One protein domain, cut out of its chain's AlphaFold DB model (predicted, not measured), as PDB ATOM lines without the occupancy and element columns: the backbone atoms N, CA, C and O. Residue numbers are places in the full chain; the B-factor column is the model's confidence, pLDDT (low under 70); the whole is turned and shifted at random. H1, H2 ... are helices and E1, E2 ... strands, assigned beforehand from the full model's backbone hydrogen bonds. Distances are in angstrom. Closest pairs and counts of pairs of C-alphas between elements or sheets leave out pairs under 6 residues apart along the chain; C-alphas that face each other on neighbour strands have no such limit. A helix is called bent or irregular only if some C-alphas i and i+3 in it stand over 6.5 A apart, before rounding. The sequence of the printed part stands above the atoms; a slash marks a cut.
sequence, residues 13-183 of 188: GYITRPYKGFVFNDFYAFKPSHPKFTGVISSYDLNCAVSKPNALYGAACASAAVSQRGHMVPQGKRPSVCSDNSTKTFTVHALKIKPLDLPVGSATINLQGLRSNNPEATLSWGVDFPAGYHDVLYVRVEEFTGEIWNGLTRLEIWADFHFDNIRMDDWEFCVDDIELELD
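What this domain is: This is residues 13 to 183 of the 188 residues of an uncharacterized protein of Fonsecaea erecta (UniProt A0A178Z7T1). Two curved layers of strands stand face to face as a sandwich, E2, E3, E5, E8 and E11 in one layer and E1, E4, E6, E7 and E9 in the other. The layers join where the bent E9 pairs with E5 and where E1 runs on into E2; short H2 sits beside E5 and E8, H1 grazes the sheet, and the hairpin of E9 and E10 reaches out at one end. The printed part has 171 residues with two named helices and eleven named strands, and along the chain H1 comes between E2 and E3 and H2 between E8 and E9; the class is mostly strand, with strands holding 77 of the 86 residues in named elements, and the strands form one branched sheet in which neighbours are antiparallel. It is compact and rounded, with a radius of gyration of the C-alphas of 15.7 A and spans of 44 by 36 by 32 A.

How they stand to each other: The branched sheet is twisted. E9, residues 149 to 163, bends by 124 degrees at residue 152. On one side of E9 lie E5, residues 90 to 99, with N 90 and O 152 at 2.9 A; E4, residues 80 to 83, with N 81 and O 155 at 2.8 A; and E10, residues 166 to 168, with N 161 and O 168 at 2.8 A. On the other side lies E6, residues 106 to 115, with N 108 and O 160 at 2.8 A. E6 forms a hairpin with edge strand E7, residues 122 to 130, with N 111 and O 125 at 2.8 A. E1, residues 22 to 25, is antiparallel to E4, with N 23 and O 82 at 2.8 A. On one side of E5 lies E8, residues 137 to 140, with N 139 and O 95 at 2.8 A; on the other lies E11, residues 173 to 182, with N 91 and O 181 at 2.8 A. E5 lies on one side of E11 and E3, residues 55 to 58, on the other side, with N 56 and O 175 at 2.8 A; E3 is also the antiparallel neighbour of E2, residues 27 to 30, with N 57 and O 28 at 2.8 A. The closest C-alphas of E5 and E6, Pro 99 and Ala 107, are 6.7 A apart. H2, residues 141 to 145, is on the sheet at a height of 6.5 A, over none of the strands; its O i to N i+4 pair is within hydrogen-bond range. H1, residues 45 to 48, only grazes the sheet and is too short for such a pair.

Where its parts are: E1 begins at C-alpha 22, (197.991, 141.119, 182.628). E9 measures 31.1 A, E6 29.6 A, E7 26.1 A, E5 25.1 A and E11 24.8 A. E11 ends at C-alpha 182, (201.575, 140.389, 174.619).

The domain as a whole: The farthest C-alphas, Gly 39 and Asn 117, are 46.1 A apart. The printed part has no cut. The links E2 to H1 and E3 to E4 are long; in the latter, residues 65 to 66 pair with 72 to 73. Confidence is under 70 at residue 51, residues 62 to 76 and residues 118 to 120.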
ATOM      1  N   GLY A  13     192.448 132.857 196.600       90.06
ATOM      2  CA  GLY A  13     193.661 133.657 196.551       90.06
ATOM      3  C   GLY A  13     193.475 134.878 195.655       90.06
ATOM      4  O   GLY A  13     192.750 134.856 194.656       90.06
ATOM      5  N   TYR A  14     194.130 135.974 196.024       89.12
ATOM      6  CA  TYR A  14     194.080 137.203 195.243       89.12
ATOM      7  C   TYR A  14     195.127 137.183 194.139       89.12
ATOM      8  O   TYR A  14     196.311 136.978 194.394       89.12
ATOM      9  N   ILE A  15     194.700 137.512 192.924       90.31
ATOM     10  CA  ILE A  15     195.614 137.737 191.806       90.31
ATOM     11  C   ILE A  15     196.261 139.115 192.000       90.31
ATOM     12  O   ILE A  15     195.574 140.133 192.180       90.31
ATOM     13  N   THR A  16     197.592 139.159 192.023       90.12
ATOM     14  CA  THR A  16     198.346 140.416 192.077       90.12
ATOM     15  C   THR A  16     198.122 141.217 190.798       90.12
ATOM     16  O   THR A  16     197.908 140.654 189.728       90.12
ATOM     17  N   ARG A  17     198.142 142.548 190.892       90.00
ATOM     18  CA  ARG A  17     197.967 143.431 189.732       90.00
ATOM     19  C   ARG A  17     199.261 144.217 189.495       90.00
ATOM     20  O   ARG A  17     199.602 145.008 190.373       90.00
ATOM     21  N   PRO A  18     199.951 144.031 188.356       92.62
ATOM     22  CA  PRO A  18     199.691 143.026 187.316       92.62
ATOM     23  C   PRO A  18     200.127 141.604 187.723       92.62
ATOM     24  O   PRO A  18     200.943 141.422 188.626       92.62
ATOM     25  N   TYR A  19     199.603 140.595 187.026       93.69
ATOM     26  CA  TYR A  19     200.065 139.208 187.084       93.69
ATOM     27  C   TYR A  19     200.556 138.807 185.696       93.69
ATOM     28  O   TYR A  19     199.781 138.773 184.741       93.69
ATOM     29  N   LYS A  20     201.868 138.568 185.575       93.50
ATOM     30  CA  LYS A  20     202.540 138.198 184.314       93.50
ATOM     31  C   LYS A  20     202.229 139.150 183.139       93.50
ATOM     32  O   LYS A  20     202.114 138.714 182.003       93.50
ATOM     33  N   GLY A  21     202.107 140.454 183.418       94.31
ATOM     34  CA  GLY A  21     201.819 141.492 182.414       94.31
ATOM     35  C   GLY A  21     200.331 141.701 182.103       94.31
ATOM     36  O   GLY A  21     199.992 142.499 181.233       94.31
ATOM     37  N   PHE A  22     199.436 141.019 182.820       96.62
ATOM     38  CA  PHE A  22     197.991 141.119 182.628       96.62
ATOM     39  C   PHE A  22     197.269 141.540 183.909       96.62
ATOM     40  O   PHE A  22     197.733 141.325 185.032       96.62
ATOM     41  N   VAL A  23     196.091 142.130 183.739       95.44
ATOM     42  CA  VAL A  23     195.144 142.439 184.806       95.44
ATOM     43  C   VAL A  23     193.927 141.544 184.636       95.44
ATOM     44  O   VAL A  23     193.208 141.627 183.643       95.44
ATOM     45  N   PHE A  24     193.686 140.720 185.651       94.25
ATOM     46  CA  PHE A  24     192.505 139.877 185.762       94.25
ATOM     47  C   PHE A  24     191.455 140.615 186.604       94.25
ATOM     48  O   PHE A  24     191.665 140.947 187.780       94.25
ATOM     49  N   ASN A  25     190.338 140.950 185.972       91.69
ATOM     50  CA  ASN A  25     189.198 141.621 186.575       91.69
ATOM     51  C   ASN A  25     188.114 140.606 186.893       91.69
ATOM     52  O   ASN A  25     187.711 139.852 186.015       91.69
ATOM     53  N   ASP A  26     187.653 140.632 188.144       89.88
ATOM     54  CA  ASP A  26     186.549 139.796 188.624       89.88
ATOM     55  C   ASP A  26     186.816 138.282 188.460       89.88
ATOM     56  O   ASP A  26     185.902 137.471 188.378       89.88
ATOM     57  N   PHE A  27     188.104 137.919 188.483       92.50
ATOM     58  CA  PHE A  27     188.611 136.559 188.637       92.50
ATOM     59  C   PHE A  27     189.318 136.407 189.981       92.50
ATOM     60  O   PHE A  27     189.969 137.340 190.468       92.50
ATOM     61  N   TYR A  28     189.263 135.199 190.531       92.06
ATOM     62  CA  TYR A  28     189.963 134.830 191.757       92.06
ATOM     63  C   TYR A  28     190.733 133.539 191.525       92.06
ATOM     64  O   TYR A  28     190.199 132.611 190.927       92.06
ATOM     65  N   ALA A  29     191.971 133.458 192.010       93.69
ATOM     66  CA  ALA A  29     192.622 132.159 192.080       93.69
ATOM     67  C   ALA A  29     191.873 131.327 193.122       93.69
ATOM     68  O   ALA A  29     191.543 131.832 194.199       93.69
ATOM     69  N   PHE A  30     191.592 130.067 192.829       92.81
ATOM     70  CA  PHE A  30     190.972 129.172 193.793       92.81
ATOM     71  C   PHE A  30     191.566 127.776 193.697       92.81
ATOM     72  O   PHE A  30     192.014 127.349 192.638       92.81
ATOM     73  N   LYS A  31     191.570 127.077 194.830       92.94
ATOM     74  CA  LYS A  31     191.968 125.678 194.953       92.94
ATOM     75  C   LYS A  31     190.701 124.838 195.106       92.94
ATOM     76  O   LYS A  31     190.202 124.747 196.231       92.94
ATOM     77  N   PRO A  32     190.192 124.192 194.038       89.69
ATOM     78  CA  PRO A  32     188.937 123.435 194.090       89.69
ATOM     79  C   PRO A  32     188.929 122.380 195.203       89.69
ATOM     80  O   PRO A  32     187.944 122.194 195.903       89.69
ATOM     81  N   SER A  33     190.077 121.734 195.423       90.56
ATOM     82  CA  SER A  33     190.273 120.681 196.432       90.56
ATOM     83  C   SER A  33     190.401 121.179 197.877       90.56
ATOM     84  O   SER A  33     190.680 120.387 198.778       90.56
ATOM     85  N   HIS A  34     190.267 122.483 198.132       92.38
ATOM     86  CA  HIS A  34     190.409 123.014 199.481       92.38
ATOM     87  C   HIS A  34     189.255 122.535 200.389       92.38
ATOM     88  O   HIS A  34     188.096 122.663 199.998       92.38
ATOM     89  N   PRO A  35     189.513 122.075 201.635       91.38
ATOM     90  CA  PRO A  35     188.479 121.497 202.507       91.38
ATOM     91  C   PRO A  35     187.264 122.395 202.765       91.38
ATOM     92  O   PRO A  35     186.160 121.896 202.961       91.38
ATOM     93  N   LYS A  36     187.449 123.720 202.726       90.25
ATOM     94  CA  LYS A  36     186.363 124.710 202.844       90.25
ATOM     95  C   LYS A  36     185.268 124.543 201.779       90.25
ATOM     96  O   LYS A  36     184.137 124.930 202.036       90.25
ATOM     97  N   PHE A  37     185.591 123.979 200.615       88.56
ATOM     98  CA  PHE A  37     184.630 123.752 199.535       88.56
ATOM     99  C   PHE A  37     183.919 122.400 199.619       88.56
ATOM    100  O   PHE A  37     183.120 122.082 198.743       88.56
ATOM    101  N   THR A  38     184.155 121.608 200.669       87.19
ATOM    102  CA  THR A  38     183.450 120.334 200.865       87.19
ATOM    103  C   THR A  38     181.943 120.574 200.948       87.19
ATOM    104  O   THR A  38     181.476 121.262 201.854       87.19
ATOM    105  N   GLY A  39     181.187 120.002 200.007       84.12
ATOM    106  CA  GLY A  39     179.734 120.178 199.918       84.12
ATOM    107  C   GLY A  39     179.284 121.527 199.346       84.12
ATOM    108  O   GLY A  39     178.084 121.758 199.267       84.12
ATOM    109  N   VAL A  40     180.226 122.393 198.955       85.06
ATOM    110  CA  VAL A  40     179.967 123.628 198.196       85.06
ATOM    111  C   VAL A  40     180.273 123.386 196.726       85.06
ATOM    112  O   VAL A  40     179.402 123.596 195.899       85.06
ATOM    113  N   ILE A  41     181.479 122.881 196.441       83.81
ATOM    114  CA  ILE A  41     181.871 122.400 195.119       83.81
ATOM    115  C   ILE A  41     181.728 120.881 195.118       83.81
ATOM    116  O   ILE A  41     182.194 120.182 196.027       83.81
ATOM    117  N   SER A  42     181.081 120.370 194.083       83.94
ATOM    118  CA  SER A  42     180.922 118.960 193.790       83.94
ATOM    119  C   SER A  42     182.278 118.261 193.805       83.94
ATOM    120  O   SER A  42     183.263 118.728 193.230       83.94
ATOM    121  N   SER A  43     182.340 117.075 194.414       83.06
ATOM    122  CA  SER A  43     183.550 116.243 194.381       83.06
ATOM    123  C   SER A  43     183.944 115.836 192.959       83.06
ATOM    124  O   SER A  43     185.095 115.476 192.719       83.06
ATOM    125  N   TYR A  44     182.992 115.888 192.027       79.06
ATOM    126  CA  TYR A  44     183.246 115.670 190.613       79.06
ATOM    127  C   TYR A  44     183.906 116.891 189.962       79.06
ATOM    128  O   TYR A  44     184.659 116.731 189.017       79.06
ATOM    129  N   ASP A  45     183.756 118.098 190.508       81.81
ATOM    130  CA  ASP A  45     184.288 119.319 189.898       81.81
ATOM    131  C   ASP A  45     185.688 119.735 190.367       81.81
ATOM    132  O   ASP A  45     186.218 120.770 189.950       81.81
ATOM    133  N   LEU A  46     186.357 118.881 191.141       84.88
ATOM    134  CA  LEU A  46     187.721 119.116 191.622       84.88
ATOM    135  C   LEU A  46     188.787 119.070 190.512       84.88
ATOM    136  O   LEU A  46     189.911 119.521 190.729       84.88
ATOM    137  N   ASN A  47     188.443 118.535 189.336       84.25
ATOM    138  CA  ASN A  47     189.309 118.435 188.156       84.25
ATOM    139  C   ASN A  47     189.525 119.776 187.426       84.25
ATOM    140  O   ASN A  47     190.270 119.805 186.455       84.25
ATOM    141  N   CYS A  48     188.898 120.867 187.884       83.62
ATOM    142  CA  CYS A  48     189.045 122.191 187.281       83.62
ATOM    143  C   CYS A  48     190.511 122.670 187.213       83.62
ATOM    144  O   CYS A  48     190.952 123.179 186.188       83.62
ATOM    145  N   ALA A  49     191.254 122.511 188.313       76.62
ATOM    146  CA  ALA A  49     192.674 122.837 188.395       76.62
ATOM    147  C   ALA A  49     193.483 121.659 187.846       76.62
ATOM    148  O   ALA A  49     193.888 120.765 188.598       76.62
ATOM    149  N   VAL A  50     193.660 121.625 186.525       70.75
ATOM    150  CA  VAL A  50     194.370 120.545 185.830       70.75
ATOM    151  C   VAL A  50     195.861 120.609 186.147       70.75
ATOM    152  O   VAL A  50     196.494 119.567 186.324       70.75
ATOM    153  N   SER A  51     196.399 121.823 186.260       61.88
ATOM    154  CA  SER A  51     197.805 122.108 186.554       61.88
ATOM    155  C   SER A  51     198.195 121.895 188.030       61.88
ATOM    156  O   SER A  51     199.327 121.500 188.298       61.88
ATOM    157  N   LYS A  52     197.218 121.975 188.949       77.25
ATOM    158  CA  LYS A  52     197.298 121.804 190.416       77.25
ATOM    159  C   LYS A  52     198.381 122.662 191.115       77.25
ATOM    160  O   LYS A  52     199.573 122.475 190.890       77.25
ATOM    161  N   PRO A  53     198.011 123.409 192.178       82.69
ATOM    162  CA  PRO A  53     196.766 123.285 192.934       82.69
ATOM    163  C   PRO A  53     195.622 124.216 192.514       82.69
ATOM    164  O   PRO A  53     194.521 124.014 193.035       82.69
ATOM    165  N   ASN A  54     195.844 125.212 191.656       90.88
ATOM    166  CA  ASN A  54     194.888 126.301 191.468       90.88
ATOM    167  C   ASN A  54     194.304 126.360 190.053       90.88
ATOM    168  O   ASN A  54     194.867 125.854 189.099       90.88
ATOM    169  N   ALA A  55     193.157 127.021 189.947       93.00
ATOM    170  CA  ALA A  55     192.586 127.525 188.705       93.00
ATOM    171  C   ALA A  55     192.066 128.950 188.952       93.00
ATOM    172  O   ALA A  55     192.133 129.466 190.074       93.00
ATOM    173  N   LEU A  56     191.522 129.594 187.924       94.12
ATOM    174  CA  LEU A  56     190.723 130.804 188.069       94.12
ATOM    175  C   LEU A  56     189.249 130.462 188.209       94.12
ATOM    176  O   LEU A  56     188.693 129.722 187.406       94.12
ATOM    177  N   TYR A  57     188.622 131.066 189.202       93.50
ATOM    178  CA  TYR A  57     187.184 131.108 189.392       93.50
ATOM    179  C   TYR A  57     186.637 132.411 188.802       93.50
ATOM    180  O   TYR A  57     187.206 133.484 189.051       93.50
ATOM    181  N   GLY A  58     185.533 132.322 188.061       91.81
ATOM    182  CA  GLY A  58     184.808 133.463 187.514       91.81
ATOM    183  C   GLY A  58     183.293 133.268 187.594       91.81
ATOM    184  O   GLY A  58     182.793 132.153 187.511       91.81
ATOM    185  N   ALA A  59     182.576 134.376 187.750       87.75
ATOM    186  CA  ALA A  59     181.123 134.469 187.646       87.75
ATOM    187  C   ALA A  59     180.780 135.913 187.258       87.75
ATOM    188  O   ALA A  59     181.474 136.844 187.691       87.75
ATOM    189  N   ALA A  60     179.750 136.131 186.438       80.81
ATOM    190  CA  ALA A  60     179.295 137.499 186.198       80.81
ATOM    191  C   ALA A  60     178.704 138.088 187.485       80.81
ATOM    192  O   ALA A  60     178.198 137.380 188.353       80.81
ATOM    193  N   CYS A  61     178.786 139.408 187.645       70.19
ATOM    194  CA  CYS A  61     178.270 140.037 188.853       70.19
ATOM    195  C   CYS A  61     176.730 140.096 188.815       70.19
ATOM    196  O   CYS A  61     176.160 140.959 188.145       70.19
ATOM    197  N   ALA A  62     176.063 139.206 189.560       57.34
ATOM    198  CA  ALA A  62     174.598 139.118 189.676       57.34
ATOM    199  C   ALA A  62     173.921 140.438 190.099       57.34
ATOM    200  O   ALA A  62     172.783 140.739 189.738       57.34
ATOM    201  N   SER A  63     174.636 141.245 190.887       51.75
ATOM    202  CA  SER A  63     174.194 142.530 191.434       51.75
ATOM    203  C   SER A  63     175.386 143.474 191.556       51.75
ATOM    204  O   SER A  63     176.521 143.015 191.631       51.75
ATOM    205  N   ALA A  64     175.164 144.792 191.565       55.38
ATOM    206  CA  ALA A  64     176.262 145.732 191.763       55.38
ATOM    207  C   ALA A  64     176.898 145.495 193.143       55.38
ATOM    208  O   ALA A  64     176.257 145.709 194.171       55.38
ATOM    209  N   ALA A  65     178.149 145.045 193.164       56.88
ATOM    210  CA  ALA A  65     178.837 144.658 194.387       56.88
ATOM    211  C   ALA A  65     180.000 145.604 194.669       56.88
ATOM    212  O   ALA A  65     180.706 146.047 193.767       56.88
ATOM    213  N   VAL A  66     180.257 145.891 195.942       50.59
ATOM    214  CA  VAL A  66     181.544 146.471 196.328       50.59
ATOM    215  C   VAL A  66     182.542 145.320 196.330       50.59
ATOM    216  O   VAL A  66     182.444 144.410 197.150       50.59
ATOM    217  N   SER A  67     183.484 145.329 195.386       56.28
ATOM    218  CA  SER A  67     184.609 144.396 195.399       56.28
ATOM    219  C   SER A  67     185.293 144.439 196.763       56.28
ATOM    220  O   SER A  67     185.321 145.473 197.433       56.28
ATOM    221  N   GLN A  68     185.941 143.346 197.152       49.00
ATOM    222  CA  GLN A  68     186.672 143.270 198.423       49.00
ATOM    223  C   GLN A  68     187.808 144.313 198.553       49.00
ATOM    224  O   GLN A  68     188.374 144.471 199.629       49.00
ATOM    225  N   ARG A  69     188.124 145.059 197.480       55.12
ATOM    226  CA  ARG A  69     189.075 146.186 197.459       55.12
ATOM    227  C   ARG A  69     188.409 147.571 197.438       55.12
ATOM    228  O   ARG A  69     189.079 148.557 197.158       55.12
ATOM    229  N   GLY A  70     187.105 147.662 197.697       55.06
ATOM    230  CA  GLY A  70     186.371 148.929 197.786       55.06
ATOM    231  C   GLY A  70     185.937 149.541 196.447       55.06
ATOM    232  O   GLY A  70     185.343 150.614 196.442       55.06
ATOM    233  N   HIS A  71     186.191 148.885 195.309       55.56
ATOM    234  CA  HIS A  71     185.682 149.334 194.006       55.56
ATOM    235  C   HIS A  71     184.276 148.797 193.746       55.56
ATOM    236  O   HIS A  71     184.040 147.607 193.948       55.56
ATOM    237  N   MET A  72     183.372 149.637 193.239       55.19
ATOM    238  CA  MET A  72     182.058 149.193 192.774       55.19
ATOM    239  C   MET A  72     182.216 148.387 191.477       55.19
ATOM    240  O   MET A  72     182.740 148.892 190.484       55.19
ATOM    241  N   VAL A  73     181.783 147.132 191.497       60.12
ATOM    242  CA  VAL A  73     181.617 146.260 190.334       60.12
ATOM    243  C   VAL A  73     180.182 146.469 189.854       60.12
ATOM    244  O   VAL A  73     179.254 146.154 190.598       60.12
ATOM    245  N   PRO A  74     179.962 147.058 188.667       62.22
ATOM    246  CA  PRO A  74     178.625 147.192 188.109       62.22
ATOM    247  C   PRO A  74     177.948 145.826 187.959       62.22
ATOM    248  O   PRO A  74     178.607 144.834 187.643       62.22
ATOM    249  N   GLN A  75     176.627 145.794 188.141       64.12
ATOM    250  CA  GLN A  75     175.818 144.623 187.810       64.12
ATOM    251  C   GLN A  75     176.038 144.229 186.343       64.12
ATOM    252  O   GLN A  75     176.149 145.098 185.477       64.12
ATOM    253  N   GLY A  76     176.116 142.926 186.072       65.69
ATOM    254  CA  GLY A  76     176.320 142.390 184.726       65.69
ATOM    255  C   GLY A  76     177.745 142.551 184.193       65.69
ATOM    256  O   GLY A  76     178.005 142.219 183.038       65.69
ATOM    257  N   LYS A  77     178.695 143.043 185.004       81.44
ATOM    258  CA  LYS A  77     180.097 143.079 184.591       81.44
ATOM    259  C   LYS A  77     180.647 141.655 184.499       81.44
ATOM    260  O   LYS A  77     180.588 140.891 185.464       81.44
ATOM    261  N   ARG A  78     181.187 141.333 183.325       91.12
ATOM    262  CA  ARG A  78     181.790 140.040 183.002       91.12
ATOM    263  C   ARG A  78     183.247 139.993 183.476       91.12
ATOM    264  O   ARG A  78     183.963 140.995 183.311       91.12
ATOM    265  N   PRO A  79     183.706 138.858 184.030       93.50
ATOM    266  CA  PRO A  79     185.122 138.610 184.246       93.50
ATOM    267  C   PRO A  79     185.921 138.888 182.977       93.50
ATOM    268  O   PRO A  79     185.510 138.541 181.868       93.50
ATOM    269  N   SER A  80     187.050 139.574 183.129       95.00
ATOM    270  CA  SER A  80     187.842 139.995 181.977       95.00
ATOM    271  C   SER A  80     189.337 140.017 182.230       95.00
ATOM    272  O   SER A  80     189.804 140.214 183.353       95.00
ATOM    273  N   VAL A  81     190.092 139.847 181.153       96.12
ATOM    274  CA  VAL A  81     191.546 139.944 181.122       96.12
ATOM    275  C   VAL A  81     191.933 141.076 180.184       96.12
ATOM    276  O   VAL A  81     191.408 141.183 179.076       96.12
ATOM    277  N   CYS A  82     192.846 141.932 180.622       95.50
ATOM    278  CA  CYS A  82     193.438 142.969 179.786       95.50
ATOM    279  C   CYS A  82     194.939 143.085 180.048       95.50
ATOM    280  O   CYS A  82     195.430 142.651 181.090       95.50
ATOM    281  N   SER A  83     195.667 143.688 179.112       94.62
ATOM    282  CA  SER A  83     197.062 144.080 179.332       94.62
ATOM    283  C   SER A  83     197.165 145.062 180.509       94.62
ATOM    284  O   SER A  83     196.272 145.886 180.729       94.62
ATOM    285  N   ASP A  84     198.257 144.985 181.272       93.25
ATOM    286  CA  ASP A  84     198.580 145.965 182.317       93.25
ATOM    287  C   ASP A  84     198.944 147.351 181.765       93.25
ATOM    288  O   ASP A  84     198.858 148.359 182.467       93.25
ATOM    289  N   ASN A  85     199.289 147.399 180.481       91.31
ATOM    290  CA  ASN A  85     199.512 148.602 179.710       91.31
ATOM    291  C   ASN A  85     198.389 148.768 178.678       91.31
ATOM    292  O   ASN A  85     198.278 147.974 177.742       91.31
ATOM    293  N   SER A  86     197.603 149.837 178.815       86.31
ATOM    294  CA  SER A  86     196.441 150.128 177.968       86.31
ATOM    295  C   SER A  86     196.768 150.385 176.495       86.31
ATOM    296  O   SER A  86     195.858 150.387 175.674       86.31
ATOM    297  N   THR A  87     198.034 150.637 176.146       88.62
ATOM    298  CA  THR A  87     198.460 150.819 174.749       88.62
ATOM    299  C   THR A  87     198.931 149.522 174.099       88.62
ATOM    300  O   THR A  87     199.247 149.531 172.913       88.62
ATOM    301  N   LYS A  88     199.057 148.432 174.862       92.25
ATOM    302  CA  LYS A  88     199.445 147.125 174.333       92.25
ATOM    303  C   LYS A  88     198.213 146.279 174.071       92.25
ATOM    304  O   LYS A  88     197.273 146.271 174.867       92.25
ATOM    305  N   THR A  89     198.273 145.535 172.981       94.56
ATOM    306  CA  THR A  89     197.326 144.474 172.673       94.56
ATOM    307  C   THR A  89     197.932 143.113 172.989       94.56
ATOM    308  O   THR A  89     199.117 143.002 173.320       94.56
ATOM    309  N   PHE A  90     197.107 142.079 172.947       96.50
ATOM    310  CA  PHE A  90     197.542 140.711 173.160       96.50
ATOM    311  C   PHE A  90     196.790 139.734 172.266       96.50
ATOM    312  O   PHE A  90     195.725 140.039 171.719       96.50
ATOM    313  N   THR A  91     197.355 138.539 172.183       97.06
ATOM    314  CA  THR A  91     196.798 137.382 171.500       97.06
ATOM    315  C   THR A  91     196.382 136.320 172.515       97.06
ATOM    316  O   THR A  91     197.066 136.113 173.523       97.06
ATOM    317  N   VAL A  92     195.243 135.666 172.271       97.62
ATOM    318  CA  VAL A  92     194.757 134.513 173.046       97.62
ATOM    319  C   VAL A  92     194.954 133.261 172.203       97.62
ATOM    320  O   VAL A  92     194.327 133.119 171.155       97.62
ATOM    321  N   HIS A  93     195.808 132.355 172.671       98.00
ATOM    322  CA  HIS A  93     196.138 131.122 171.955       98.00
ATOM    323  C   HIS A  93     195.256 129.964 172.404       98.00
ATOM    324  O   HIS A  93     194.629 129.285 171.590       98.00
ATOM    325  N   ALA A  94     195.178 129.757 173.716       97.75
ATOM    326  CA  ALA A  94     194.430 128.655 174.288       97.75
ATOM    327  C   ALA A  94     194.006 128.920 175.734       97.75
ATOM    328  O   ALA A  94     194.536 129.800 176.413       97.75
ATOM    329  N   LEU A  95     193.033 128.146 176.203       97.19
ATOM    330  CA  LEU A  95     192.592 128.125 177.591       97.19
ATOM    331  C   LEU A  95     191.843 126.833 177.897       97.19
ATOM    332  O   LEU A  95     191.238 126.221 177.017       97.19
ATOM    333  N   LYS A  96     191.852 126.431 179.163       95.75
ATOM    334  CA  LYS A  96     191.024 125.346 179.677       95.75
ATOM    335  C   LYS A  96     189.817 125.930 180.394       95.75
ATOM    336  O   LYS A  96     190.006 126.795 181.238       95.75
ATOM    337  N   ILE A  97     188.605 125.485 180.068       95.56
ATOM    338  CA  ILE A  97     187.359 126.016 180.647       95.56
ATOM    339  C   ILE A  97     186.374 124.908 181.011       95.56
ATOM    340  O   ILE A  97     186.333 123.867 180.353       95.56
ATOM    341  N   LYS A  98     185.551 125.153 182.032       93.56
ATOM    342  CA  LYS A  98     184.331 124.380 182.298       93.56
ATOM    343  C   LYS A  98     183.376 125.134 183.236       93.56
ATOM    344  O   LYS A  98     183.838 125.996 183.991       93.56
ATOM    345  N   PRO A  99     182.071 124.821 183.220       94.12
ATOM    346  CA  PRO A  99     181.159 125.282 184.256       94.12
ATOM    347  C   PRO A  99     181.468 124.560 185.572       94.12
ATOM    348  O   PRO A  99     182.031 123.461 185.571       94.12
ATOM    349  N   LEU A 100     181.112 125.181 186.692       91.31
ATOM    350  CA  LEU A 100     181.135 124.536 188.002       91.31
ATOM    351  C   LEU A 100     179.719 124.094 188.379       91.31
ATOM    352  O   LEU A 100     178.748 124.763 188.025       91.31
ATOM    353  N   ASP A 101     179.622 122.961 189.075       86.31
ATOM    354  CA  ASP A 101     178.435 122.533 189.813       86.31
ATOM    355  C   ASP A 101     177.151 122.499 188.976       86.31
ATOM    356  O   ASP A 101     176.132 123.029 189.404       86.31
ATOM    357  N   LEU A 102     177.183 121.863 187.793       86.50
ATOM    358  CA  LEU A 102     176.076 121.822 186.820       86.50
ATOM    359  C   LEU A 102     175.230 120.520 186.895       86.50
ATOM    360  O   LEU A 102     175.409 119.616 186.071       86.50
ATOM    361  N   PRO A 103     174.284 120.371 187.850       81.69
ATOM    362  CA  PRO A 103     173.524 119.132 188.033       81.69
ATOM    363  C   PRO A 103     172.364 118.954 187.046       81.69
ATOM    364  O   PRO A 103     171.936 117.824 186.817       81.69
ATOM    365  N   VAL A 104     171.815 120.045 186.502       89.19
ATOM    366  CA  VAL A 104     170.634 120.057 185.618       89.19
ATOM    367  C   VAL A 104     170.788 121.116 184.526       89.19
ATOM    368  O   VAL A 104     171.661 121.970 184.620       89.19
ATOM    369  N   GLY A 105     169.941 121.060 183.494       92.31
ATOM    370  CA  GLY A 105     169.926 122.054 182.418       92.31
ATOM    371  C   GLY A 105     171.163 122.023 181.526       92.31
ATOM    372  O   GLY A 105     171.647 120.954 181.150       92.31
ATOM    373  N   SER A 106     171.639 123.206 181.160       94.69
ATOM    374  CA  SER A 106     172.889 123.415 180.437       94.69
ATOM    375  C   SER A 106     173.521 124.746 180.828       94.69
ATOM    376  O   SER A 106     172.839 125.661 181.289       94.69
ATOM    377  N   ALA A 107     174.828 124.867 180.622       95.12
ATOM    378  CA  ALA A 107     175.542 126.130 180.729       95.12
ATOM    379  C   ALA A 107     176.287 126.417 179.427       95.12
ATOM    380  O   ALA A 107     176.971 125.544 178.898       95.12
ATOM    381  N   THR A 108     176.186 127.643 178.934       96.25
ATOM    382  CA  THR A 108     176.953 128.119 177.785       96.25
ATOM    383  C   THR A 108     178.102 128.966 178.301       96.25
ATOM    384  O   THR A 108     177.855 130.028 178.870       96.25
ATOM    385  N   ILE A 109     179.351 128.535 178.105       96.62
ATOM    386  CA  ILE A 109     180.504 129.410 178.354       96.62
ATOM    387  C   ILE A 109     180.774 130.219 177.098       96.62
ATOM    388  O   ILE A 109     180.927 129.660 176.015       96.62
ATOM    389  N   ASN A 110     180.876 131.529 177.272       96.81
ATOM    390  CA  ASN A 110     181.093 132.494 176.214       96.81
ATOM    391  C   ASN A 110     182.458 133.167 176.370       96.81
ATOM    392  O   ASN A 110     182.877 133.509 177.478       96.81
ATOM    393  N   LEU A 111     183.116 133.401 175.239       97.06
ATOM    394  CA  LEU A 111     184.334 134.185 175.092       97.06
ATOM    395  C   LEU A 111     184.046 135.374 174.179       97.06
ATOM    396  O   LEU A 111     183.439 135.212 173.118       97.06
ATOM    397  N   GLN A 112     184.531 136.555 174.556       96.19
ATOM    398  CA  GLN A 112     184.473 137.741 173.706       96.19
ATOM    399  C   GLN A 112     185.794 138.509 173.716       96.19
ATOM    400  O   GLN A 112     186.255 138.961 174.761       96.19
ATOM    401  N   GLY A 113     186.400 138.678 172.543       95.75
ATOM    402  CA  GLY A 113     187.602 139.479 172.334       95.75
ATOM    403  C   GLY A 113     187.267 140.858 171.769       95.75
ATOM    404  O   GLY A 113     186.620 140.964 170.728       95.75
ATOM    405  N   LEU A 114     187.740 141.924 172.423       93.62
ATOM    406  CA  LEU A 114     187.587 143.306 171.956       93.62
ATOM    407  C   LEU A 114     188.911 143.823 171.383       93.62
ATOM    408  O   LEU A 114     189.911 143.899 172.103       93.62
ATOM    409  N   ARG A 115     188.916 144.236 170.111       90.56
ATOM    410  CA  ARG A 115     190.099 144.775 169.414       90.56
ATOM    411  C   ARG A 115     190.181 146.306 169.501       90.56
ATOM    412  O   ARG A 115     189.167 146.993 169.414       90.56
ATOM    413  N   SER A 116     191.396 146.855 169.619       76.50
ATOM    414  CA  SER A 116     191.639 148.314 169.718       76.50
ATOM    415  C   SER A 116     191.205 149.091 168.476       76.50
ATOM    416  O   SER A 116     190.763 150.232 168.569       76.50
ATOM    417  N   ASN A 117     191.370 148.479 167.303       71.75
ATOM    418  CA  ASN A 117     191.298 149.181 166.019       71.75
ATOM    419  C   ASN A 117     189.878 149.212 165.440       71.75
ATOM    420  O   ASN A 117     189.629 149.927 164.474       71.75
ATOM    421  N   ASN A 118     188.961 148.431 166.013       69.69
ATOM    422  CA  ASN A 118     187.549 148.429 165.664       69.69
ATOM    423  C   ASN A 118     186.738 147.825 166.829       69.69
ATOM    424  O   ASN A 118     186.624 146.603 166.907       69.69
ATOM    425  N   PRO A 119     186.177 148.651 167.728       59.97
ATOM    426  CA  PRO A 119     185.354 148.185 168.844       59.97
ATOM    427  C   PRO A 119     184.104 147.402 168.416       59.97
ATOM    428  O   PRO A 119     183.575 146.642 169.221       59.97
ATOM    429  N   GLU A 120     183.644 147.561 167.167       64.75
ATOM    430  CA  GLU A 120     182.544 146.768 166.599       64.75
ATOM    431  C   GLU A 120     183.014 145.431 166.007       64.75
ATOM    432  O   GLU A 120     182.206 144.525 165.814       64.75
ATOM    433  N   ALA A 121     184.319 145.252 165.767       71.50
ATOM    434  CA  ALA A 121     184.905 143.955 165.432       71.50
ATOM    435  C   ALA A 121     185.144 143.146 166.714       71.50
ATOM    436  O   ALA A 121     186.281 142.894 167.123       71.50
ATOM    437  N   THR A 122     184.051 142.771 167.375       88.62
ATOM    438  CA  THR A 122     184.078 141.829 168.493       88.62
ATOM    439  C   THR A 122     184.261 140.414 167.964       88.62
ATOM    440  O   THR A 122     183.448 139.941 167.172       88.62
ATOM    441  N   LEU A 123     185.285 139.717 168.447       94.62
ATOM    442  CA  LEU A 123     185.412 138.273 168.259       94.62
ATOM    443  C   LEU A 123     184.552 137.589 169.309       94.62
ATOM    444  O   LEU A 123     184.607 137.980 170.472       94.62
ATOM    445  N   SER A 124     183.728 136.620 168.926       95.81
ATOM    446  CA  SER A 124     182.847 135.925 169.869       95.81
ATOM    447  C   SER A 124     182.814 134.437 169.574       95.81
ATOM    448  O   SER A 124     182.773 134.025 168.417       95.81
ATOM    449  N   TRP A 125     182.821 133.636 170.630       97.25
ATOM    450  CA  TRP A 125     182.689 132.187 170.556       97.25
ATOM    451  C   TRP A 125     182.008 131.673 171.818       97.25
ATOM    452  O   TRP A 125     182.186 132.248 172.890       97.25
ATOM    453  N   GLY A 126     181.239 130.597 171.699       96.94
ATOM    454  CA  GLY A 126     180.571 129.975 172.832       96.94
ATOM    455  C   GLY A 126     180.468 128.468 172.670       96.94
ATOM    456  O   GLY A 126     180.505 127.947 171.554       96.94
ATOM    457  N   VAL A 127     180.349 127.775 173.798       96.62
ATOM    458  CA  VAL A 127     180.196 126.322 173.853       96.62
ATOM    459  C   VAL A 127     179.180 125.932 174.915       96.62
ATOM    460  O   VAL A 127     179.213 126.439 176.038       96.62
ATOM    461  N   ASP A 128     178.303 125.002 174.551       95.56
ATOM    462  CA  ASP A 128     177.286 124.463 175.441       95.56
ATOM    463  C   ASP A 128     177.800 123.224 176.176       95.56
ATOM    464  O   ASP A 128     178.293 122.268 175.573       95.56
ATOM    465  N   PHE A 129     177.615 123.225 177.489       94.81
ATOM    466  CA  PHE A 129     177.809 122.083 178.368       94.81
ATOM    467  C   PHE A 129     176.433 121.596 178.836       94.81
ATOM    468  O   PHE A 129     175.723 122.351 179.507       94.81
ATOM    469  N   PRO A 130     176.009 120.363 178.504       93.69
ATOM    470  CA  PRO A 130     174.781 119.795 179.058       93.69
ATOM    471  C   PRO A 130     174.949 119.494 180.554       93.69
ATOM    472  O   PRO A 130     176.059 119.505 181.066       93.69
ATOM    473  N   ALA A 131     173.880 119.184 181.278       90.38
ATOM    474  CA  ALA A 131     173.984 118.758 182.674       90.38
ATOM    475  C   ALA A 131     174.901 117.537 182.868       90.38
ATOM    476  O   ALA A 131     174.923 116.622 182.040       90.38
ATOM    477  N   GLY A 132     175.582 117.482 184.015       86.25
ATOM    478  CA  GLY A 132     176.382 116.335 184.440       86.25
ATOM    479  C   GLY A 132     177.866 116.646 184.613       86.25
ATOM    480  O   GLY A 132     178.284 117.798 184.665       86.25
ATOM    481  N   TYR A 133     178.660 115.581 184.745       85.06
ATOM    482  CA  TYR A 133     180.111 115.693 184.876       85.06
ATOM    483  C   TYR A 133     180.761 116.022 183.533       85.06
ATOM    484  O   TYR A 133     180.498 115.345 182.537       85.06
ATOM    485  N   HIS A 134     181.686 116.983 183.561       85.31
ATOM    486  CA  HIS A 134     182.537 117.330 182.431       85.31
ATOM    487  C   HIS A 134     184.004 117.286 182.825       85.31
ATOM    488  O   HIS A 134     184.417 117.805 183.869       85.31
ATOM    489  N   ASP A 135     184.810 116.718 181.936       88.38
ATOM    490  CA  ASP A 135     186.227 117.045 181.917       88.38
ATOM    491  C   ASP A 135     186.422 118.483 181.435       88.38
ATOM    492  O   ASP A 135     185.577 119.066 180.751       88.38
ATOM    493  N   VAL A 136     187.552 119.074 181.813       91.25
ATOM    494  CA  VAL A 136     187.875 120.436 181.399       91.25
ATOM    495  C   VAL A 136     188.092 120.478 179.886       91.25
ATOM    496  O   VAL A 136     188.898 119.716 179.346       91.25
ATOM    497  N   LEU A 137     187.408 121.392 179.199       94.88
ATOM    498  CA  LEU A 137     187.562 121.578 177.761       94.88
ATOM    499  C   LEU A 137     188.814 122.405 177.477       94.88
ATOM    500  O   LEU A 137     188.909 123.554 177.906       94.88
ATOM    501  N   TYR A 138     189.756 121.843 176.719       95.94
ATOM    502  CA  TYR A 138     190.914 122.580 176.221       95.94
ATOM    503  C   TYR A 138     190.596 123.252 174.883       95.94
ATOM    504  O   TYR A 138     190.536 122.597 173.841       95.94
ATOM    505  N   VAL A 139     190.399 124.566 174.922       96.81
ATOM    506  CA  VAL A 139     190.058 125.399 173.771       96.81
ATOM    507  C   VAL A 139     191.342 125.942 173.156       96.81
ATOM    508  O   VAL A 139     191.970 126.830 173.727       96.81
ATOM    509  N   ARG A 140     191.720 125.433 171.980       97.81
ATOM    510  CA  ARG A 140     192.719 126.065 171.101       97.81
ATOM    511  C   ARG A 140     191.995 127.087 170.231       97.81
ATOM    512  O   ARG A 140     191.260 126.704 169.328       97.81
ATOM    513  N   VAL A 141     192.131 128.371 170.548       97.31
ATOM    514  CA  VAL A 141     191.206 129.414 170.080       97.31
ATOM    515  C   VAL A 141     191.129 129.479 168.557       97.31
ATOM    516  O   VAL A 141     190.028 129.475 168.015       97.31
ATOM    517  N   GLU A 142     192.258 129.449 167.851       97.25
ATOM    518  CA  GLU A 142     192.255 129.459 166.382       97.25
ATOM    519  C   GLU A 142     191.524 128.247 165.789       97.25
ATOM    520  O   GLU A 142     190.714 128.395 164.880       97.25
ATOM    521  N   GLU A 143     191.731 127.054 166.346       97.38
ATOM    522  CA  GLU A 143     191.091 125.834 165.847       97.38
ATOM    523  C   GLU A 143     189.579 125.811 166.097       97.38
ATOM    524  O   GLU A 143     188.823 125.325 165.259       97.38
ATOM    525  N   PHE A 144     189.131 126.327 167.244       96.12
ATOM    526  CA  PHE A 144     187.717 126.312 167.629       96.12
ATOM    527  C   PHE A 144     186.911 127.469 167.036       96.12
ATOM    528  O   PHE A 144     185.702 127.333 166.848       96.12
ATOM    529  N   THR A 145     187.556 128.604 166.766       94.94
ATOM    530  CA  THR A 145     186.889 129.805 166.239       94.94
ATOM    531  C   THR A 145     187.099 129.990 164.739       94.94
ATOM    532  O   THR A 145     186.319 130.688 164.099       94.94
ATOM    533  N   GLY A 146     188.119 129.345 164.163       95.69
ATOM    534  CA  GLY A 146     188.505 129.491 162.761       95.69
ATOM    535  C   GLY A 146     189.334 130.745 162.465       95.69
ATOM    536  O   GLY A 146     189.651 130.983 161.300       95.69
ATOM    537  N   GLU A 147     189.692 131.548 163.474       95.19
ATOM    538  CA  GLU A 147     190.534 132.734 163.303       95.19
ATOM    539  C   GLU A 147     191.464 133.001 164.496       95.19
ATOM    540  O   GLU A 147     191.208 132.598 165.628       95.19
ATOM    541  N   ILE A 148     192.549 133.740 164.253       95.19
ATOM    542  CA  ILE A 148     193.492 134.140 165.303       95.19
ATOM    543  C   ILE A 148     192.913 135.308 166.110       95.19
ATOM    544  O   ILE A 148     192.634 136.389 165.580       95.19
ATOM    545  N   TRP A 149     192.822 135.134 167.427       95.69
ATOM    546  CA  TRP A 149     192.362 136.169 168.352       95.69
ATOM    547  C   TRP A 149     193.521 137.053 168.821       95.69
ATOM    548  O   TRP A 149     193.947 136.973 169.970       95.69
ATOM    549  N   ASN A 150     194.036 137.893 167.919       94.69
ATOM    550  CA  ASN A 150     195.097 138.875 168.173       94.69
ATOM    551  C   ASN A 150     194.587 140.324 168.213       94.69
ATOM    552  O   ASN A 150     193.427 140.611 167.884       94.69
ATOM    553  N   GLY A 151     195.465 141.254 168.609       93.88
ATOM    554  CA  GLY A 151     195.129 142.676 168.663       93.88
ATOM    555  C   GLY A 151     194.089 143.001 169.739       93.88
ATOM    556  O   GLY A 151     193.401 144.023 169.648       93.88
ATOM    557  N   LEU A 152     193.932 142.126 170.739       94.94
ATOM    558  CA  LEU A 152     192.927 142.287 171.777       94.94
ATOM    559  C   LEU A 152     193.376 143.312 172.811       94.94
ATOM    560  O   LEU A 152     194.497 143.291 173.305       94.94
ATOM    561  N   THR A 153     192.453 144.181 173.188       94.50
ATOM    562  CA  THR A 153     192.563 145.047 174.372       94.50
ATOM    563  C   THR A 153     191.926 144.409 175.597       94.50
ATOM    564  O   THR A 153     192.299 144.720 176.731       94.50
ATOM    565  N   ARG A 154     190.965 143.506 175.375       95.00
ATOM    566  CA  ARG A 154     190.227 142.809 176.418       95.00
ATOM    567  C   ARG A 154     189.723 141.460 175.916       95.00
ATOM    568  O   ARG A 154     189.262 141.358 174.782       95.00
ATOM    569  N   LEU A 155     189.764 140.472 176.800       96.69
ATOM    570  CA  LEU A 155     189.043 139.207 176.700       96.69
ATOM    571  C   LEU A 155     188.008 139.169 177.827       96.69
ATOM    572  O   LEU A 155     188.377 139.359 178.982       96.69
ATOM    573  N   GLU A 156     186.741 138.937 177.510       96.12
ATOM    574  CA  GLU A 156     185.666 138.699 178.479       96.12
ATOM    575  C   GLU A 156     185.257 137.226 178.448       96.12
ATOM    576  O   GLU A 156     185.222 136.616 177.378       96.12
ATOM    577  N   ILE A 157     184.968 136.662 179.623       96.31
ATOM    578  CA  ILE A 157     184.544 135.267 179.790       96.31
ATOM    579  C   ILE A 157     183.376 135.235 180.771       96.31
ATOM    580  O   ILE A 157     183.460 135.845 181.837       96.31
ATOM    581  N   TRP A 158     182.291 134.548 180.424       95.44
ATOM    582  CA  TRP A 158     181.130 134.375 181.302       95.44
ATOM    583  C   TRP A 158     180.374 133.088 180.972       95.44
ATOM    584  O   TRP A 158     180.595 132.501 179.911       95.44
ATOM    585  N   ALA A 159     179.488 132.658 181.869       94.94
ATOM    586  CA  ALA A 159     178.656 131.483 181.669       94.94
ATOM    587  C   ALA A 159     177.173 131.812 181.876       94.94
ATOM    588  O   ALA A 159     176.797 132.368 182.907       94.94
ATOM    589  N   ASP A 160     176.351 131.433 180.900       93.38
ATOM    590  CA  ASP A 160     174.896 131.560 180.952       93.38
ATOM    591  C   ASP A 160     174.289 130.183 181.256       93.38
ATOM    592  O   ASP A 160     174.471 129.239 180.486       93.38
ATOM    593  N   PHE A 161     173.554 130.052 182.355       94.06
ATOM    594  CA  PHE A 161     172.819 128.838 182.703       94.06
ATOM    595  C   PHE A 161     171.398 128.863 182.141       94.06
ATOM    596  O   PHE A 161     170.722 129.892 182.181       94.06
ATOM    597  N   HIS A 162     170.936 127.702 181.679       93.62
ATOM    598  CA  HIS A 162     169.623 127.496 181.086       93.62
ATOM    599  C   HIS A 162     168.958 126.235 181.653       93.62
ATOM    600  O   HIS A 162     169.503 125.134 181.562       93.62
ATOM    601  N   PHE A 163     167.746 126.374 182.194       93.50
ATOM    602  CA  PHE A 163     166.911 125.241 182.600       93.50
ATOM    603  C   PHE A 163     165.428 125.592 182.475       93.50
ATOM    604  O   PHE A 163     164.943 126.511 183.134       93.50
ATOM    605  N   ASP A 164     164.703 124.867 181.624       91.50
ATOM    606  CA  ASP A 164     163.328 125.190 181.230       91.50
ATOM    607  C   ASP A 164     163.194 126.658 180.769       91.50
ATOM    608  O   ASP A 164     163.758 127.044 179.747       91.50
ATOM    609  N   ASN A 165     162.471 127.488 181.526       89.88
ATOM    610  CA  ASN A 165     162.286 128.919 181.257       89.88
ATOM    611  C   ASN A 165     163.186 129.816 182.127       89.88
ATOM    612  O   ASN A 165     162.989 131.031 182.170       89.88
ATOM    613  N   ILE A 166     164.126 129.229 182.871       88.31
ATOM    614  CA  ILE A 166     165.064 129.942 183.737       88.31
ATOM    615  C   ILE A 166     166.358 130.174 182.964       88.31
ATOM    616  O   ILE A 166     166.949 129.235 182.429       88.31
ATOM    617  N   ARG A 167     166.803 131.431 182.958       89.50
ATOM    618  CA  ARG A 167     168.113 131.851 182.472       89.50
ATOM    619  C   ARG A 167     168.831 132.636 183.567       89.50
ATOM    620  O   ARG A 167     168.228 133.529 184.161       89.50
ATOM    621  N   MET A 168     170.092 132.301 183.820       87.75
ATOM    622  CA  MET A 168     170.964 133.012 184.760       87.75
ATOM    623  C   MET A 168     172.267 133.378 184.048       87.75
ATOM    624  O   MET A 168     172.941 132.496 183.534       87.75
ATOM    625  N   ASP A 169     172.614 134.662 184.008       86.06
ATOM    626  CA  ASP A 169     173.798 135.163 183.282       86.06
ATOM    627  C   ASP A 169     175.072 135.198 184.158       86.06
ATOM    628  O   ASP A 169     176.120 135.698 183.748       86.06
ATOM    629  N   ASP A 170     174.970 134.737 185.405       86.31
ATOM    630  CA  ASP A 170     175.989 134.795 186.453       86.31
ATOM    631  C   ASP A 170     176.494 133.415 186.882       86.31
ATOM    632  O   ASP A 170     177.054 133.281 187.970       86.31
ATOM    633  N   TRP A 171     176.326 132.393 186.036       92.44
ATOM    634  CA  TRP A 171     176.735 131.042 186.397       92.44
ATOM    635  C   TRP A 171     178.243 130.958 186.650       92.44
ATOM    636  O   TRP A 171     179.058 131.594 185.973       92.44
ATOM    637  N   GLU A 172     178.612 130.160 187.646       92.44
ATOM    638  CA  GLU A 172     179.995 129.997 188.069       92.44
ATOM    639  C   GLU A 172     180.748 129.084 187.095       92.44
ATOM    640  O   GLU A 172     180.269 128.036 186.649       92.44
ATOM    641  N   PHE A 173     181.965 129.479 186.752       94.12
ATOM    642  CA  PHE A 173     182.820 128.734 185.844       94.12
ATOM    643  C   PHE A 173     184.266 128.815 186.297       94.12
ATOM    644  O   PHE A 173     184.647 129.604 187.171       94.12
ATOM    645  N   CYS A 174     185.094 127.996 185.664       93.69
ATOM    646  CA  CYS A 174     186.511 128.049 185.904       93.69
ATOM    647  C   CYS A 174     187.352 128.048 184.634       93.69
ATOM    648  O   CYS A 174     186.933 127.551 183.587       93.69
ATOM    649  N   VAL A 175     188.539 128.643 184.756       95.19
ATOM    650  CA  VAL A 175     189.538 128.777 183.695       95.19
ATOM    651  C   VAL A 175     190.897 128.334 184.225       95.19
ATOM    652  O   VAL A 175     191.305 128.762 185.300       95.19
ATOM    653  N   ASP A 176     191.625 127.525 183.473       93.62
ATOM    654  CA  ASP A 176     192.994 127.112 183.792       93.62
ATOM    655  C   ASP A 176     193.876 127.193 182.534       93.62
ATOM    656  O   ASP A 176     193.376 127.372 181.421       93.62
ATOM    657  N   ASP A 177     195.194 127.101 182.709       93.50
ATOM    658  CA  ASP A 177     196.190 127.014 181.639       93.50
ATOM    659  C   ASP A 177     195.985 128.025 180.494       93.50
ATOM    660  O   ASP A 177     196.111 127.698 179.318       93.50
ATOM    661  N   ILE A 178     195.691 129.287 180.827       95.25
ATOM    662  CA  ILE A 178     195.454 130.321 179.810       95.25
ATOM    663  C   ILE A 178     196.764 130.731 179.122       95.25
ATOM    664  O   ILE A 178     197.737 131.131 179.772       95.25
ATOM    665  N   GLU A 179     196.806 130.642 177.801       97.00
ATOM    666  CA  GLU A 179     197.957 130.972 176.966       97.00
ATOM    667  C   GLU A 179     197.731 132.331 176.302       97.00
ATOM    668  O   GLU A 179     196.983 132.455 175.332       97.00
ATOM    669  N   LEU A 180     198.367 133.360 176.869       96.69
ATOM    670  CA  LEU A 180     198.317 134.736 176.379       96.69
ATOM    671  C   LEU A 180     199.705 135.196 175.950       96.69
ATOM    672  O   LEU A 180     200.696 134.905 176.623       96.69
ATOM    673  N   GLU A 181     199.751 135.994 174.893       96.31
ATOM    674  CA  GLU A 181     200.971 136.619 174.395       96.31
ATOM    675  C   GLU A 181     200.749 138.122 174.234       96.31
ATOM    676  O   GLU A 181     199.814 138.543 173.563       96.31
ATOM    677  N   LEU A 182     201.592 138.946 174.866       95.25
ATOM    678  CA  LEU A 182     201.575 140.389 174.619       95.25
ATOM    679  C   LEU A 182     202.134 140.657 173.224       95.25
ATOM    680  O   LEU A 182     203.272 140.283 172.939       95.25
ATOM    681  N   ASP A 183     201.377 141.375 172.399       89.81
ATOM    682  CA  ASP A 183     201.820 141.709 171.055       89.81
ATOM    683  C   ASP A 183     203.038 142.643 171.166       89.81
ATOM    684  O   ASP A 183     203.009 143.691 171.829       89.81
TER     685      ASP A 183